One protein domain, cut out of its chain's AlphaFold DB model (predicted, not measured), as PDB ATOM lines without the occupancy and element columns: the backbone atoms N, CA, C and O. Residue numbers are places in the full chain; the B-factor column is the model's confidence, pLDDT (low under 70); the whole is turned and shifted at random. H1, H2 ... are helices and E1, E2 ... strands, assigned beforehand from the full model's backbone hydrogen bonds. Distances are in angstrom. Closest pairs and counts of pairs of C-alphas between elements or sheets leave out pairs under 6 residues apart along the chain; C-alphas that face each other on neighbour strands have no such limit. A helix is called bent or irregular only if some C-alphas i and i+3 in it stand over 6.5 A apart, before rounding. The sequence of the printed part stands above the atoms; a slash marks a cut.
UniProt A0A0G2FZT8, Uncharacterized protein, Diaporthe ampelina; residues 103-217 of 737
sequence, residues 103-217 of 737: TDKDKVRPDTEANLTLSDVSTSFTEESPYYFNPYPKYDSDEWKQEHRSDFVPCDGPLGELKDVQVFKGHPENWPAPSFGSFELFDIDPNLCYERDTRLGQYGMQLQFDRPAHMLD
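Overview. This is residues 103 to 217 of the 737 residues of an uncharacterized protein of Diaporthe ampelina (UniProt A0A0G2FZT8). With little regular structure, this domain is a small antiparallel sheet, ordered E1 E2 E3 E4, in the middle of long loops, with H3 beside it and H2 far off. The 115 printed residues, of mixed class with 36 in named elements, run H1 E1 E2 H2 E3 E4 H3 E5. The whole is loose, radius of gyration of the C-alphas 17.0 A, spanning 43 by 43 by 26 A.

Arrangement. E1, residues 116 to 118, and E2, residues 131 to 133, form a hairpin at 153 degrees; N 117 and O 132 are within hydrogen-bond range, 2.9 A. E3, residues 165 to 169, is E2's antiparallel neighbour, with N 131 and O 167 at 2.8 A. E4, residues 192 to 195, forms a hairpin with E3, with N 193 and O 168 at 2.8 A. H3, residues 196 to 203, stands at the sheet's level; its closest C-alphas to E3 are Thr 198 and Gln 166, 4.8 A. H1, residues 110 to 113, only grazes the sheet. H2, residues 142 to 147, is not on it. E5, residues 209 to 211, pairs with no named strand. Every O i to N i+4 pair is within hydrogen-bond range in H2, 2 of 4 in H3; H1 is too short for one.

Along the chain. H1 begins at C-alpha 110 (-22.240, 32.682, 116.463); E5 ends at C-alpha 211 (5.383, 58.358, 121.116). E3 measures 13.0 A. H3 measures 10.7 A and is irregular, with C-alphas 199 and 202 at 7.7 A.

Size, cuts and confidence. The farthest C-alphas, Ser 179 and Ala 213, are 48.2 A apart. Links E1 to E2, H2 to E3 and E3 to E4 are long. The printed part has no cut, and no printed residue is under 70 in pLDDT.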
ATOM      1  N   THR A 103     -20.343  39.492 100.505       97.31
ATOM      2  CA  THR A 103     -21.691  38.976 100.763       97.31
ATOM      3  C   THR A 103     -21.726  38.199 102.084       97.31
ATOM      4  O   THR A 103     -20.695  38.029 102.735       97.31
ATOM      5  N   ASP A 104     -22.914  37.754 102.503       96.88
ATOM      6  CA  ASP A 104     -23.111  36.858 103.654       96.88
ATOM      7  C   ASP A 104     -22.531  37.388 104.984       96.88
ATOM      8  O   ASP A 104     -22.103  36.641 105.865       96.88
ATOM      9  N   LYS A 105     -22.553  38.713 105.157       96.19
ATOM     10  CA  LYS A 105     -22.018  39.419 106.336       96.19
ATOM     11  C   LYS A 105     -22.747  39.062 107.637       96.19
ATOM     12  O   LYS A 105     -22.188  39.223 108.717       96.19
ATOM     13  N   ASP A 106     -23.992  38.609 107.530       95.81
ATOM     14  CA  ASP A 106     -24.861  38.141 108.612       95.81
ATOM     15  C   ASP A 106     -24.713  36.636 108.902       95.81
ATOM     16  O   ASP A 106     -25.300  36.142 109.864       95.81
ATOM     17  N   LYS A 107     -23.915  35.907 108.107       96.44
ATOM     18  CA  LYS A 107     -23.673  34.463 108.265       96.44
ATOM     19  C   LYS A 107     -22.368  34.130 108.991       96.44
ATOM     20  O   LYS A 107     -21.925  32.980 108.951       96.44
ATOM     21  N   VAL A 108     -21.743  35.107 109.647       97.06
ATOM     22  CA  VAL A 108     -20.651  34.848 110.597       97.06
ATOM     23  C   VAL A 108     -21.172  33.903 111.683       97.06
ATOM     24  O   VAL A 108     -22.285  34.060 112.191       97.06
ATOM     25  N   ARG A 109     -20.391  32.875 112.012       96.19
ATOM     26  CA  ARG A 109     -20.749  31.852 112.993       96.19
ATOM     27  C   ARG A 109     -20.958  32.497 114.369       96.19
ATOM     28  O   ARG A 109     -20.197  33.393 114.727       96.19
ATOM     29  N   PRO A 110     -21.929  32.041 115.181       96.56
ATOM     30  CA  PRO A 110     -22.240  32.682 116.463       96.56
ATOM     31  C   PRO A 110     -21.069  32.773 117.453       96.56
ATOM     32  O   PRO A 110     -20.955  33.749 118.190       96.56
ATOM     33  N   ASP A 111     -20.201  31.763 117.480       94.06
ATOM     34  CA  ASP A 111     -18.991  31.725 118.306       94.06
ATOM     35  C   ASP A 111     -17.932  32.725 117.819       94.06
ATOM     36  O   ASP A 111     -17.310  33.415 118.624       94.06
ATOM     37  N   THR A 112     -17.777  32.854 116.501       96.69
ATOM     38  CA  THR A 112     -16.894  33.847 115.881       96.69
ATOM     39  C   THR A 112     -17.439  35.258 116.082       96.69
ATOM     40  O   THR A 112     -16.697  36.148 116.483       96.69
ATOM     41  N   GLU A 113     -18.742  35.458 115.895       97.25
ATOM     42  CA  GLU A 113     -19.445  36.722 116.115       97.25
ATOM     43  C   GLU A 113     -19.271  37.227 117.556       97.25
ATOM     44  O   GLU A 113     -19.007  38.409 117.766       97.25
ATOM     45  N   ALA A 114     -19.329  36.331 118.548       96.56
ATOM     46  CA  ALA A 114     -19.099  36.665 119.956       96.56
ATOM     47  C   ALA A 114     -17.670  37.163 120.256       96.56
ATOM     48  O   ALA A 114     -17.444  37.783 121.297       96.56
ATOM     49  N   ASN A 115     -16.729  36.907 119.345       97.06
ATOM     50  CA  ASN A 115     -15.321  37.292 119.423       97.06
ATOM     51  C   ASN A 115     -14.984  38.512 118.545       97.06
ATOM     52  O   ASN A 115     -13.808  38.869 118.409       97.06
ATOM     53  N   LEU A 116     -15.994  39.154 117.946       97.94
ATOM     54  CA  LEU A 116     -15.840  40.356 117.132       97.94
ATOM     55  C   LEU A 116     -16.300  41.602 117.887       97.94
ATOM     56  O   LEU A 116     -17.397  41.661 118.434       97.94
ATOM     57  N   THR A 117     -15.476  42.647 117.848       97.69
ATOM     58  CA  THR A 117     -15.831  43.981 118.351       97.69
ATOM     59  C   THR A 117     -15.706  44.995 117.223       97.69
ATOM     60  O   THR A 117     -14.673  45.051 116.562       97.69
ATOM     61  N   LEU A 118     -16.747  45.795 116.975       96.88
ATOM     62  CA  LEU A 118     -16.724  46.817 115.923       96.88
ATOM     63  C   LEU A 118     -15.563  47.795 116.155       96.88
ATOM     64  O   LEU A 118     -15.414  48.333 117.252       96.88
ATOM     65  N   SER A 119     -14.750  48.019 115.123       94.00
ATOM     66  CA  SER A 119     -13.646  48.972 115.187       94.00
ATOM     67  C   SER A 119     -14.161  50.409 115.189       94.00
ATOM     68  O   SER A 119     -15.001  50.786 114.375       94.00
ATOM     69  N   ASP A 120     -13.592  51.233 116.062       87.12
ATOM     70  CA  ASP A 120     -13.766  52.686 116.103       87.12
ATOM     71  C   ASP A 120     -12.900  53.424 115.064       87.12
ATOM     72  O   ASP A 120     -13.127  54.598 114.764       87.12
ATOM     73  N   VAL A 121     -11.916  52.731 114.485       81.81
ATOM     74  CA  VAL A 121     -11.039  53.247 113.431       81.81
ATOM     75  C   VAL A 121     -11.684  53.023 112.066       81.81
ATOM     76  O   VAL A 121     -11.863  51.877 111.645       81.81
ATOM     77  N   SER A 122     -11.992  54.114 111.357       79.19
ATOM     78  CA  SER A 122     -12.460  54.054 109.972       79.19
ATOM     79  C   SER A 122     -11.310  53.791 108.996       79.19
ATOM     80  O   SER A 122     -10.190  54.283 109.155       79.19
ATOM     81  N   THR A 123     -11.590  53.017 107.949       88.25
ATOM     82  CA  THR A 123     -10.643  52.713 106.871       88.25
ATOM     83  C   THR A 123     -10.929  53.579 105.653       88.25
ATOM     84  O   THR A 123     -12.035  53.576 105.136       88.25
ATOM     85  N   SER A 124      -9.927  54.288 105.129       89.94
ATOM     86  CA  SER A 124     -10.120  55.220 104.001       89.94
ATOM     87  C   SER A 124     -10.270  54.555 102.625       89.94
ATOM     88  O   SER A 124     -10.338  55.249 101.616       89.94
ATOM     89  N   PHE A 125     -10.190  53.228 102.555       92.50
ATOM     90  CA  PHE A 125     -10.084  52.464 101.308       92.50
ATOM     91  C   PHE A 125     -11.296  51.571 101.023       92.50
ATOM     92  O   PHE A 125     -11.300  50.858 100.022       92.50
ATOM     93  N   THR A 126     -12.281  51.560 101.918       94.25
ATOM     94  CA  THR A 126     -13.508  50.773 101.803       94.25
ATOM     95  C   THR A 126     -14.608  51.426 102.635       94.25
ATOM     96  O   THR A 126     -14.311  52.063 103.644       94.25
ATOM     97  N   GLU A 127     -15.861  51.243 102.223       92.19
ATOM     98  CA  GLU A 127     -17.049  51.618 103.007       92.19
ATOM     99  C   GLU A 127     -17.413  50.541 104.048       92.19
ATOM    100  O   GLU A 127     -18.252  50.757 104.923       92.19
ATOM    101  N   GLU A 128     -16.785  49.365 103.966       94.50
ATOM    102  CA  GLU A 128     -16.976  48.280 104.925       94.50
ATOM    103  C   GLU A 128     -16.376  48.630 106.289       94.50
ATOM    104  O   GLU A 128     -15.279  49.182 106.386       94.50
ATOM    105  N   SER A 129     -17.076  48.267 107.363       94.69
ATOM    106  CA  SER A 129     -16.581  48.486 108.724       94.69
ATOM    107  C   SER A 129     -15.711  47.311 109.188       94.69
ATOM    108  O   SER A 129     -16.179  46.170 109.136       94.69
ATOM    109  N   PRO A 130     -14.475  47.555 109.661       96.69
ATOM    110  CA  PRO A 130     -13.646  46.501 110.230       96.69
ATOM    111  C   PRO A 130     -14.075  46.144 111.661       96.69
ATOM    112  O   PRO A 130     -14.672  46.945 112.382       96.69
ATOM    113  N   TYR A 131     -13.716  44.940 112.093       97.81
ATOM    114  CA  TYR A 131     -13.945  44.410 113.435       97.81
ATOM    115  C   TYR A 131     -12.626  43.918 114.018       97.81
ATOM    116  O   TYR A 131     -11.859  43.257 113.324       97.81
ATOM    117  N   TYR A 132     -12.367  44.204 115.288       97.75
ATOM    118  CA  TYR A 132     -11.321  43.532 116.049       97.75
ATOM    119  C   TYR A 132     -11.740  42.085 116.309       97.75
ATOM    120  O   TYR A 132     -12.837  41.849 116.816       97.75
ATOM    121  N   PHE A 133     -10.875  41.136 115.956       98.06
ATOM    122  CA  PHE A 133     -11.094  39.706 116.146       98.06
ATOM    123  C   PHE A 133     -10.184  39.159 117.245       98.06
ATOM    124  O   PHE A 133      -8.959  39.164 117.100       98.06
ATOM    125  N   ASN A 134     -10.799  38.668 118.321       97.69
ATOM    126  CA  ASN A 134     -10.120  38.102 119.482       97.69
ATOM    127  C   ASN A 134     -10.458  36.603 119.626       97.69
ATOM    128  O   ASN A 134     -11.459  36.266 120.254       97.69
ATOM    129  N   PRO A 135      -9.644  35.690 119.065       97.12
ATOM    130  CA  PRO A 135      -9.884  34.248 119.158       97.12
ATOM    131  C   PRO A 135      -9.364  33.612 120.457       97.12
ATOM    132  O   PRO A 135      -9.364  32.387 120.577       97.12
ATOM    133  N   TYR A 136      -8.842  34.402 121.398       97.56
ATOM    134  CA  TYR A 136      -8.225  33.868 122.608       97.56
ATOM    135  C   TYR A 136      -9.289  33.488 123.649       97.56
ATOM    136  O   TYR A 136     -10.382  34.063 123.664       97.56
ATOM    137  N   PRO A 137      -8.984  32.545 124.557       96.12
ATOM    138  CA  PRO A 137      -9.829  32.289 125.711       96.12
ATOM    139  C   PRO A 137     -10.110  33.572 126.498       96.12
ATOM    140  O   PRO A 137      -9.267  34.467 126.594       96.12
ATOM    141  N   LYS A 138     -11.283  33.634 127.135       95.69
ATOM    142  CA  LYS A 138     -11.607  34.683 128.109       95.69
ATOM    143  C   LYS A 138     -10.809  34.438 129.389       95.69
ATOM    144  O   LYS A 138     -11.327  33.892 130.358       95.69
ATOM    145  N   TYR A 139      -9.526  34.784 129.359       95.38
ATOM    146  CA  TYR A 139      -8.546  34.515 130.414       95.38
ATOM    147  C   TYR A 139      -8.935  35.072 131.795       95.38
ATOM    148  O   TYR A 139      -8.475  34.586 132.828       95.38
ATOM    149  N   ASP A 140      -9.775  36.103 131.826       94.06
ATOM    150  CA  ASP A 140     -10.291  36.744 133.031       94.06
ATOM    151  C   ASP A 140     -11.564  36.089 133.593       94.06
ATOM    152  O   ASP A 140     -11.916  36.372 134.744       94.06
ATOM    153  N   SER A 141     -12.216  35.205 132.832       96.12
ATOM    154  CA  SER A 141     -13.424  34.489 133.251       96.12
ATOM    155  C   SER A 141     -13.166  33.524 134.410       96.12
ATOM    156  O   SER A 141     -12.079  32.950 134.545       96.12
ATOM    157  N   ASP A 142     -14.178  33.344 135.260       95.50
ATOM    158  CA  ASP A 142     -14.098  32.420 136.392       95.50
ATOM    159  C   ASP A 142     -14.012  30.968 135.907       95.50
ATOM    160  O   ASP A 142     -13.288  30.172 136.504       95.50
ATOM    161  N   GLU A 143     -14.682  30.643 134.795       95.38
ATOM    162  CA  GLU A 143     -14.613  29.335 134.143       95.38
ATOM    163  C   GLU A 143     -13.174  29.004 133.735       95.38
ATOM    164  O   GLU A 143     -12.640  27.967 134.131       95.38
ATOM    165  N   TRP A 144     -12.497  29.917 133.024       95.50
ATOM    166  CA  TRP A 144     -11.115  29.691 132.600       95.50
ATOM    167  C   TRP A 144     -10.180  29.536 133.802       95.50
ATOM    168  O   TRP A 144      -9.382  28.599 133.856       95.50
ATOM    169  N   LYS A 145     -10.301  30.408 134.812       94.62
ATOM    170  CA  LYS A 145      -9.455  30.340 136.013       94.62
ATOM    171  C   LYS A 145      -9.625  29.017 136.757       94.62
ATOM    172  O   LYS A 145      -8.625  28.468 137.205       94.62
ATOM    173  N   GLN A 146     -10.843  28.492 136.882       94.00
ATOM    174  CA  GLN A 146     -11.098  27.228 137.585       94.00
ATOM    175  C   GLN A 146     -10.483  26.012 136.880       94.00
ATOM    176  O   GLN A 146     -10.027  25.093 137.558       94.00
ATOM    177  N   GLU A 147     -10.416  26.017 135.549       94.81
ATOM    178  CA  GLU A 147      -9.886  24.898 134.754       94.81
ATOM    179  C   GLU A 147      -8.357  24.919 134.586       94.81
ATOM    180  O   GLU A 147      -7.756  23.902 134.243       94.81
ATOM    181  N   HIS A 148      -7.704  26.057 134.847       94.94
ATOM    182  CA  HIS A 148      -6.272  26.236 134.588       94.94
ATOM    183  C   HIS A 148      -5.454  26.322 135.873       94.94
ATOM    184  O   HIS A 148      -5.939  26.711 136.937       94.94
ATOM    185  N   ARG A 149      -4.177  25.947 135.794       94.50
ATOM    186  CA  ARG A 149      -3.278  25.831 136.953       94.50
ATOM    187  C   ARG A 149      -2.979  27.156 137.652       94.50
ATOM    188  O   ARG A 149      -2.772  27.176 138.863       94.50
ATOM    189  N   SER A 150      -2.913  28.244 136.900       95.88
ATOM    190  CA  SER A 150      -2.638  29.585 137.413       95.88
ATOM    191  C   SER A 150      -3.370  30.603 136.559       95.88
ATOM    192  O   SER A 150      -3.681  30.345 135.400       95.88
ATOM    193  N   ASP A 151      -3.626  31.772 137.134       95.69
ATOM    194  CA  ASP A 151      -4.228  32.879 136.402       95.69
ATOM    195  C   ASP A 151      -3.283  33.351 135.286       95.69
ATOM    196  O   ASP A 151      -2.056  33.353 135.446       95.69
ATOM    197  N   PHE A 152      -3.870  33.741 134.158       96.62
ATOM    198  CA  PHE A 152      -3.162  34.348 133.040       96.62
ATOM    199  C   PHE A 152      -2.709  35.766 133.394       96.62
ATOM    200  O   PHE A 152      -3.476  36.560 133.943       96.62
ATOM    201  N   VAL A 153      -1.476  36.104 133.016       96.44
ATOM    202  CA  VAL A 153      -0.936  37.458 133.165       96.44
ATOM    203  C   VAL A 153      -0.626  38.027 131.777       96.44
ATOM    204  O   VAL A 153       0.226  37.464 131.083       96.44
ATOM    205  N   PRO A 154      -1.256  39.148 131.368       96.69
ATOM    206  CA  PRO A 154      -0.976  39.779 130.084       96.69
ATOM    207  C   PRO A 154       0.506  40.128 129.897       96.69
ATOM    208  O   PRO A 154       1.192  40.604 130.811       96.69
ATOM    209  N   CYS A 155       0.997  39.904 128.682       97.12
ATOM    210  CA  CYS A 155       2.367  40.207 128.295       97.12
ATOM    211  C   CYS A 155       2.475  41.563 127.604       97.12
ATOM    212  O   CYS A 155       1.522  42.041 126.990       97.12
ATOM    213  N   ASP A 156       3.664  42.158 127.680       95.38
ATOM    214  CA  ASP A 156       3.957  43.407 126.987       95.38
ATOM    215  C   ASP A 156       4.451  43.111 125.566       95.38
ATOM    216  O   ASP A 156       5.252  42.202 125.334       95.38
ATOM    217  N   GLY A 157       3.971  43.896 124.610       94.69
ATOM    218  CA  GLY A 157       4.505  43.998 123.262       94.69
ATOM    219  C   GLY A 157       5.489  45.164 123.114       94.69
ATOM    220  O   GLY A 157       5.755  45.905 124.063       94.69
ATOM    221  N   PRO A 158       6.001  45.403 121.893       93.19
ATOM    222  CA  PRO A 158       6.948  46.490 121.626       93.19
ATOM    223  C   PRO A 158       6.391  47.896 121.910       93.19
ATOM    224  O   PRO A 158       7.167  48.838 122.045       93.19
ATOM    225  N   LEU A 159       5.064  48.043 121.992       91.44
ATOM    226  CA  LEU A 159       4.358  49.305 122.236       91.44
ATOM    227  C   LEU A 159       3.508  49.276 123.523       91.44
ATOM    228  O   LEU A 159       2.643  50.130 123.698       91.44
ATOM    229  N   GLY A 160       3.731  48.303 124.412       90.31
ATOM    230  CA  GLY A 160       2.850  48.040 125.553       90.31
ATOM    231  C   GLY A 160       1.773  47.018 125.196       90.31
ATOM    232  O   GLY A 160       2.104  45.921 124.756       90.31
ATOM    233  N   GLU A 161       0.498  47.352 125.382       88.75
ATOM    234  CA  GLU A 161      -0.610  46.417 125.153       88.75
ATOM    235  C   GLU A 161      -0.698  45.941 123.690       88.75
ATOM    236  O   GLU A 161      -0.559  46.716 122.739       88.75
ATOM    237  N   LEU A 162      -0.934  44.639 123.514       92.06
ATOM    238  CA  LEU A 162      -1.057  43.989 122.211       92.06
ATOM    239  C   LEU A 162      -2.486  44.095 121.687       92.06
ATOM    240  O   LEU A 162      -3.431  43.689 122.364       92.06
ATOM    241  N   LYS A 163      -2.631  44.568 120.448       91.31
ATOM    242  CA  LYS A 163      -3.931  44.796 119.815       91.31
ATOM    243  C   LYS A 163      -4.423  43.568 119.056       91.31
ATOM    244  O   LYS A 163      -3.638  42.796 118.503       91.31
ATOM    245  N   ASP A 164      -5.741  43.432 118.994       95.31
ATOM    246  CA  ASP A 164      -6.396  42.438 118.152       95.31
ATOM    247  C   ASP A 164      -6.263  42.781 116.666       95.31
ATOM    248  O   ASP A 164      -6.189  43.948 116.271       95.31
ATOM    249  N   VAL A 165      -6.219  41.740 115.833       95.38
ATOM    250  CA  VAL A 165      -6.196  41.890 114.373       95.38
ATOM    251  C   VAL A 165      -7.563  42.376 113.902       95.38
ATOM    252  O   VAL A 165      -8.592  41.954 114.425       95.38
ATOM    253  N   GLN A 166      -7.577  43.245 112.892       96.44
ATOM    254  CA  GLN A 166      -8.816  43.694 112.271       96.44
ATOM    255  C   GLN A 166      -9.197  42.796 111.087       96.44
ATOM    256  O   GLN A 166      -8.340  42.388 110.300       96.44
ATOM    257  N   VAL A 167     -10.489  42.506 110.960       97.44
ATOM    258  CA  VAL A 167     -11.090  41.687 109.899       97.44
ATOM    259  C   VAL A 167     -12.369  42.337 109.378       97.44
ATOM    260  O   VAL A 167     -12.947  43.203 110.035       97.44
ATOM    261  N   PHE A 168     -12.842  41.901 108.215       98.00
ATOM    262  CA  PHE A 168     -14.141  42.294 107.670       98.00
ATOM    263  C   PHE A 168     -15.094  41.103 107.682       98.00
ATOM    264  O   PHE A 168     -14.673  39.973 107.442       98.00
ATOM    265  N   LYS A 169     -16.377  41.351 107.958       97.88
ATOM    266  CA  LYS A 169     -17.415  40.315 107.900       97.88
ATOM    267  C   LYS A 169     -17.842  40.048 106.464       97.88
ATOM    268  O   LYS A 169     -17.985  40.984 105.678       97.88
ATOM    269  N   GLY A 170     -18.137  38.790 106.178       97.38
ATOM    270  CA  GLY A 170     -18.506  38.300 104.860       97.38
ATOM    271  C   GLY A 170     -17.307  37.798 104.063       97.38
ATOM    272  O   GLY A 170     -16.145  37.989 104.431       97.38
ATOM    273  N   HIS A 171     -17.612  37.161 102.941       95.94
ATOM    274  CA  HIS A 171     -16.630  36.697 101.970       95.94
ATOM    275  C   HIS A 171     -16.911  37.323 100.600       95.94
ATOM    276  O   HIS A 171     -18.046  37.726 100.332       95.94
ATOM    277  N   PRO A 172     -15.910  37.419  99.710       96.25
ATOM    278  CA  PRO A 172     -16.141  37.884  98.349       96.25
ATOM    279  C   PRO A 172     -17.132  36.970  97.613       96.25
ATOM    280  O   PRO A 172     -16.981  35.749  97.647       96.25
ATOM    281  N   GLU A 173     -18.115  37.562  96.930       94.88
ATOM    282  CA  GLU A 173     -19.246  36.867  96.287       94.88
ATOM    283  C   GLU A 173     -18.827  35.712  95.363       94.88
ATOM    284  O   GLU A 173     -19.449  34.652  95.377       94.88
ATOM    285  N   ASN A 174     -17.740  35.889  94.609       93.06
ATOM    286  CA  ASN A 174     -17.256  34.904  93.636       93.06
ATOM    287  C   ASN A 174     -16.212  33.931  94.208       93.06
ATOM    288  O   ASN A 174     -15.650  33.128  93.460       93.06
ATOM    289  N   TRP A 175     -15.909  34.003  95.509       95.38
ATOM    290  CA  TRP A 175     -14.927  33.110  96.117       95.38
ATOM    291  C   TRP A 175     -15.446  31.660  96.113       95.38
ATOM    292  O   TRP A 175     -16.524  31.402  96.653       95.38
ATOM    293  N   PRO A 176     -14.715  30.693  95.526       94.94
ATOM    294  CA  PRO A 176     -15.214  29.331  95.383       94.94
ATOM    295  C   PRO A 176     -15.130  28.539  96.694       94.94
ATOM    296  O   PRO A 176     -14.357  28.855  97.599       94.94
ATOM    297  N   ALA A 177     -15.871  27.431  96.760       94.81
ATOM    298  CA  ALA A 177     -15.661  26.414  97.787       94.81
ATOM    299  C   ALA A 177     -14.273  25.747  97.632       94.81
ATOM    300  O   ALA A 177     -13.759  25.643  96.512       94.81
ATOM    301  N   PRO A 178     -13.651  25.269  98.725       96.81
ATOM    302  CA  PRO A 178     -12.360  24.593  98.651       96.81
ATOM    303  C   PRO A 178     -12.447  23.270  97.873       96.81
ATOM    304  O   PRO A 178     -13.385  22.488  98.036       96.81
ATOM    305  N   SER A 179     -11.440  23.002  97.037       97.38
ATOM    306  CA  SER A 179     -11.317  21.760  96.262       97.38
ATOM    307  C   SER A 179     -10.906  20.578  97.145       97.38
ATOM    308  O   SER A 179     -11.406  19.465  96.971       97.38
ATOM    309  N   PHE A 180     -10.021  20.827  98.115       97.94
ATOM    310  CA  PHE A 180      -9.696  19.886  99.185       97.94
ATOM    311  C   PHE A 180      -9.902  20.528 100.545       97.94
ATOM    312  O   PHE A 180      -9.707  21.732 100.705       97.94
ATOM    313  N   GLY A 181     -10.229  19.701 101.534       97.25
ATOM    314  CA  GLY A 181     -10.424  20.188 102.889       97.25
ATOM    315  C   GLY A 181     -11.658  21.064 103.047       97.25
ATOM    316  O   GLY A 181     -12.460  21.209 102.129       97.25
ATOM    317  N   SER A 182     -11.861  21.602 104.244       95.62
ATOM    318  CA  SER A 182     -13.054  22.398 104.546       95.62
ATOM    319  C   SER A 182     -12.824  23.277 105.769       95.62
ATOM    320  O   SER A 182     -12.045  22.926 106.653       95.62
ATOM    321  N   PHE A 183     -13.487  24.431 105.797       96.44
ATOM    322  CA  PHE A 183     -13.477  25.348 106.938       96.44
ATOM    323  C   PHE A 183     -14.260  24.767 108.117       96.44
ATOM    324  O   PHE A 183     -13.820  24.833 109.265       96.44
ATOM    325  N   GLU A 184     -15.390  24.132 107.805       94.31
ATOM    326  CA  GLU A 184     -16.312  23.505 108.747       94.31
ATOM    327  C   GLU A 184     -15.626  22.447 109.612       94.31
ATOM    328  O   GLU A 184     -15.957  22.334 110.783       94.31
ATOM    329  N   LEU A 185     -14.649  21.706 109.074       93.75
ATOM    330  CA  LEU A 185     -13.933  20.665 109.825       93.75
ATOM    331  C   LEU A 185     -13.146  21.193 111.023       93.75
ATOM    332  O   LEU A 185     -12.910  20.456 111.979       93.75
ATOM    333  N   PHE A 186     -12.712  22.445 110.947       95.06
ATOM    334  CA  PHE A 186     -11.888  23.076 111.969       95.06
ATOM    335  C   PHE A 186     -12.669  24.100 112.781       95.06
ATOM    336  O   PHE A 186     -12.070  24.767 113.609       95.06
ATOM    337  N   ASP A 187     -13.966  24.285 112.524       94.00
ATOM    338  CA  ASP A 187     -14.726  25.407 113.082       94.00
ATOM    339  C   ASP A 187     -14.083  26.775 112.735       94.00
ATOM    340  O   ASP A 187     -14.183  27.751 113.478       94.00
ATOM    341  N   ILE A 188     -13.388  26.873 111.593       95.88
ATOM    342  CA  ILE A 188     -12.887  28.151 111.063       95.88
ATOM    343  C   ILE A 188     -14.040  28.820 110.311       95.88
ATOM    344  O   ILE A 188     -14.763  28.171 109.554       95.88
ATOM    345  N   ASP A 189     -14.236  30.115 110.525       96.38
ATOM    346  CA  ASP A 189     -15.295  30.855 109.851       96.38
ATOM    347  C   ASP A 189     -14.855  31.280 108.436       96.38
ATOM    348  O   ASP A 189     -13.881  32.031 108.308       96.38
ATOM    349  N   PRO A 190     -15.533  30.820 107.364       95.75
ATOM    350  CA  PRO A 190     -15.226  31.260 106.005       95.75
ATOM    351  C   PRO A 190     -15.673  32.707 105.726       95.75
ATOM    352  O   PRO A 190     -15.227  33.292 104.742       95.75
ATOM    353  N   ASN A 191     -16.517  33.295 106.582       97.06
ATOM    354  CA  ASN A 191     -17.106  34.629 106.430       97.06
ATOM    355  C   ASN A 191     -16.307  35.721 107.157       97.06
ATOM    356  O   ASN A 191     -16.867  36.745 107.553       97.06
ATOM    357  N   LEU A 192     -14.998  35.519 107.331       97.50
ATOM    358  CA  LEU A 192     -14.058  36.566 107.725       97.50
ATOM    359  C   LEU A 192     -13.078  36.841 106.586       97.50
ATOM    360  O   LEU A 192     -12.309  35.959 106.196       97.50
ATOM    361  N   CYS A 193     -13.049  38.082 106.098       97.06
ATOM    362  CA  CYS A 193     -12.090  38.524 105.094       97.06
ATOM    363  C   CYS A 193     -10.922  39.291 105.722       97.06
ATOM    364  O   CYS A 193     -11.109  40.274 106.445       97.06
ATOM    365  N   TYR A 194      -9.701  38.871 105.391       97.94
ATOM    366  CA  TYR A 194      -8.455  39.488 105.832       97.94
ATOM    367  C   TYR A 194      -7.868  40.342 104.709       97.94
ATOM    368  O   TYR A 194      -7.558  39.847 103.623       97.94
ATOM    369  N   GLU A 195      -7.666  41.626 104.979       97.44
ATOM    370  CA  GLU A 195      -7.039  42.588 104.070       97.44
ATOM    371  C   GLU A 195      -5.636  42.951 104.602       97.44
ATOM    372  O   GLU A 195      -5.392  42.908 105.805       97.44
ATOM    373  N   ARG A 196      -4.672  43.250 103.719       96.56
ATOM    374  CA  ARG A 196      -3.246  43.395 104.080       96.56
ATOM    375  C   ARG A 196      -2.950  44.408 105.196       96.56
ATOM    376  O   ARG A 196      -2.141  44.099 106.066       96.56
ATOM    377  N   ASP A 197      -3.586  45.578 105.217       95.69
ATOM    378  CA  ASP A 197      -3.321  46.612 106.225       95.69
ATOM    379  C   ASP A 197      -3.948  46.251 107.569       95.69
ATOM    380  O   ASP A 197      -3.298  46.351 108.604       95.69
ATOM    381  N   THR A 198      -5.191  45.783 107.556       95.94
ATOM    382  CA  THR A 198      -5.896  45.328 108.766       95.94
ATOM    383  C   THR A 198      -5.267  44.061 109.363       95.94
ATOM    384  O   THR A 198      -5.215  43.905 110.586       95.94
ATOM    385  N   ARG A 199      -4.683  43.199 108.516       96.75
ATOM    386  CA  ARG A 199      -3.970  41.975 108.911       96.75
ATOM    387  C   ARG A 199      -2.539  42.219 109.384       96.75
ATOM    388  O   ARG A 199      -2.129  41.591 110.362       96.75
ATOM    389  N   LEU A 200      -1.751  43.023 108.662       97.12
ATOM    390  CA  LEU A 200      -0.303  43.176 108.883       97.12
ATOM    391  C   LEU A 200       0.129  44.564 109.366       97.12
ATOM    392  O   LEU A 200       1.299  44.742 109.718       97.12
ATOM    393  N   GLY A 201      -0.780  45.540 109.412       95.31
ATOM    394  CA  GLY A 201      -0.492  46.938 109.742       95.31
ATOM    395  C   GLY A 201       0.261  47.086 111.055       95.31
ATOM    396  O   GLY A 201       1.360  47.647 111.068       95.31
ATOM    397  N   GLN A 202      -0.268  46.485 112.125       93.88
ATOM    398  CA  GLN A 202       0.342  46.513 113.461       93.88
ATOM    399  C   GLN A 202       1.714  45.820 113.547       93.88
ATOM    400  O   GLN A 202       2.495  46.100 114.452       93.88
ATOM    401  N   TYR A 203       2.057  44.973 112.574       96.62
ATOM    402  CA  TYR A 203       3.336  44.257 112.517       96.62
ATOM    403  C   TYR A 203       4.395  44.983 111.674       96.62
ATOM    404  O   TYR A 203       5.446  44.426 111.351       96.62
ATOM    405  N   GLY A 204       4.150  46.252 111.344       95.25
ATOM    406  CA  GLY A 204       5.104  47.132 110.673       95.25
ATOM    407  C   GLY A 204       4.858  47.325 109.183       95.25
ATOM    408  O   GLY A 204       5.635  48.037 108.552       95.25
ATOM    409  N   MET A 205       3.771  46.765 108.636       94.81
ATOM    410  CA  MET A 205       3.326  47.118 107.286       94.81
ATOM    411  C   MET A 205       2.847  48.570 107.212       94.81
ATOM    412  O   MET A 205       3.062  49.246 106.208       94.81
ATOM    413  N   GLN A 206       2.245  49.058 108.295       92.94
ATOM    414  CA  GLN A 206       1.968  50.470 108.506       92.94
ATOM    415  C   GLN A 206       2.946  51.036 109.536       92.94
ATOM    416  O   GLN A 206       3.437  50.319 110.414       92.94
ATOM    417  N   LEU A 207       3.217  52.339 109.435       91.56
ATOM    418  CA  LEU A 207       4.094  53.037 110.372       91.56
ATOM    419  C   LEU A 207       3.550  52.918 111.799       91.56
ATOM    420  O   LEU A 207       2.404  53.271 112.064       91.56
ATOM    421  N   GLN A 208       4.402  52.450 112.707       91.81
ATOM    422  CA  GLN A 208       4.105  52.352 114.132       91.81
ATOM    423  C   GLN A 208       4.845  53.455 114.890       91.81
ATOM    424  O   GLN A 208       5.970  53.806 114.524       91.81
ATOM    425  N   PHE A 209       4.233  53.993 115.942       87.69
ATOM    426  CA  PHE A 209       4.786  55.088 116.742       87.69
ATOM    427  C   PHE A 209       4.739  54.717 118.224       87.69
ATOM    428  O   PHE A 209       3.684  54.334 118.723       87.69
ATOM    429  N   ASP A 210       5.864  54.834 118.930       82.75
ATOM    430  CA  ASP A 210       5.943  54.597 120.383       82.75
ATOM    431  C   ASP A 210       5.610  55.859 121.200       82.75
ATOM    432  O   ASP A 210       5.215  55.777 122.363       82.75
ATOM    433  N   ARG A 211       5.747  57.040 120.588       81.06
ATOM    434  CA  ARG A 211       5.383  58.358 121.116       81.06
ATOM    435  C   ARG A 211       4.921  59.251 119.964       81.06
ATOM    436  O   ARG A 211       5.321  59.021 118.819       81.06
ATOM    437  N   PRO A 212       4.146  60.318 120.233       77.50
ATOM    438  CA  PRO A 212       3.811  61.298 119.205       77.50
ATOM    439  C   PRO A 212       5.085  61.792 118.496       77.50
ATOM    440  O   PRO A 212       5.999  62.298 119.143       77.50
ATOM    441  N   ALA A 213       5.142  61.610 117.173       78.38
ATOM    442  CA  ALA A 213       6.272  61.942 116.295       78.38
ATOM    443  C   ALA A 213       7.567  61.103 116.428       78.38
ATOM    444  O   ALA A 213       8.556  61.443 115.777       78.38
ATOM    445  N   HIS A 214       7.584  59.993 117.178       87.25
ATOM    446  CA  HIS A 214       8.699  59.035 117.162       87.25
ATOM    447  C   HIS A 214       8.250  57.697 116.561       87.25
ATOM    448  O   HIS A 214       7.403  56.990 117.103       87.25
ATOM    449  N   MET A 215       8.781  57.394 115.375       91.12
ATOM    450  CA  MET A 215       8.515  56.141 114.672       91.12
ATOM    451  C   MET A 215       9.256  55.000 115.367       91.12
ATOM    452  O   MET A 215      10.442  55.128 115.676       91.12
ATOM    453  N   LEU A 216       8.573  53.877 115.573       93.81
ATOM    454  CA  LEU A 216       9.154  52.679 116.159       93.81
ATOM    455  C   LEU A 216      10.301  52.166 115.278       93.81
ATOM    456  O   LEU A 216      10.110  51.761 114.131       93.81
ATOM    457  N   ASP A 217      11.499  52.145 115.848       94.94
ATOM    458  CA  ASP A 217      12.665  51.517 115.240       94.94
ATOM    459  C   ASP A 217      12.672  50.025 115.583       94.94
ATOM    460  O   ASP A 217      13.192  49.606 116.621       94.94
TER     461      ASP A 217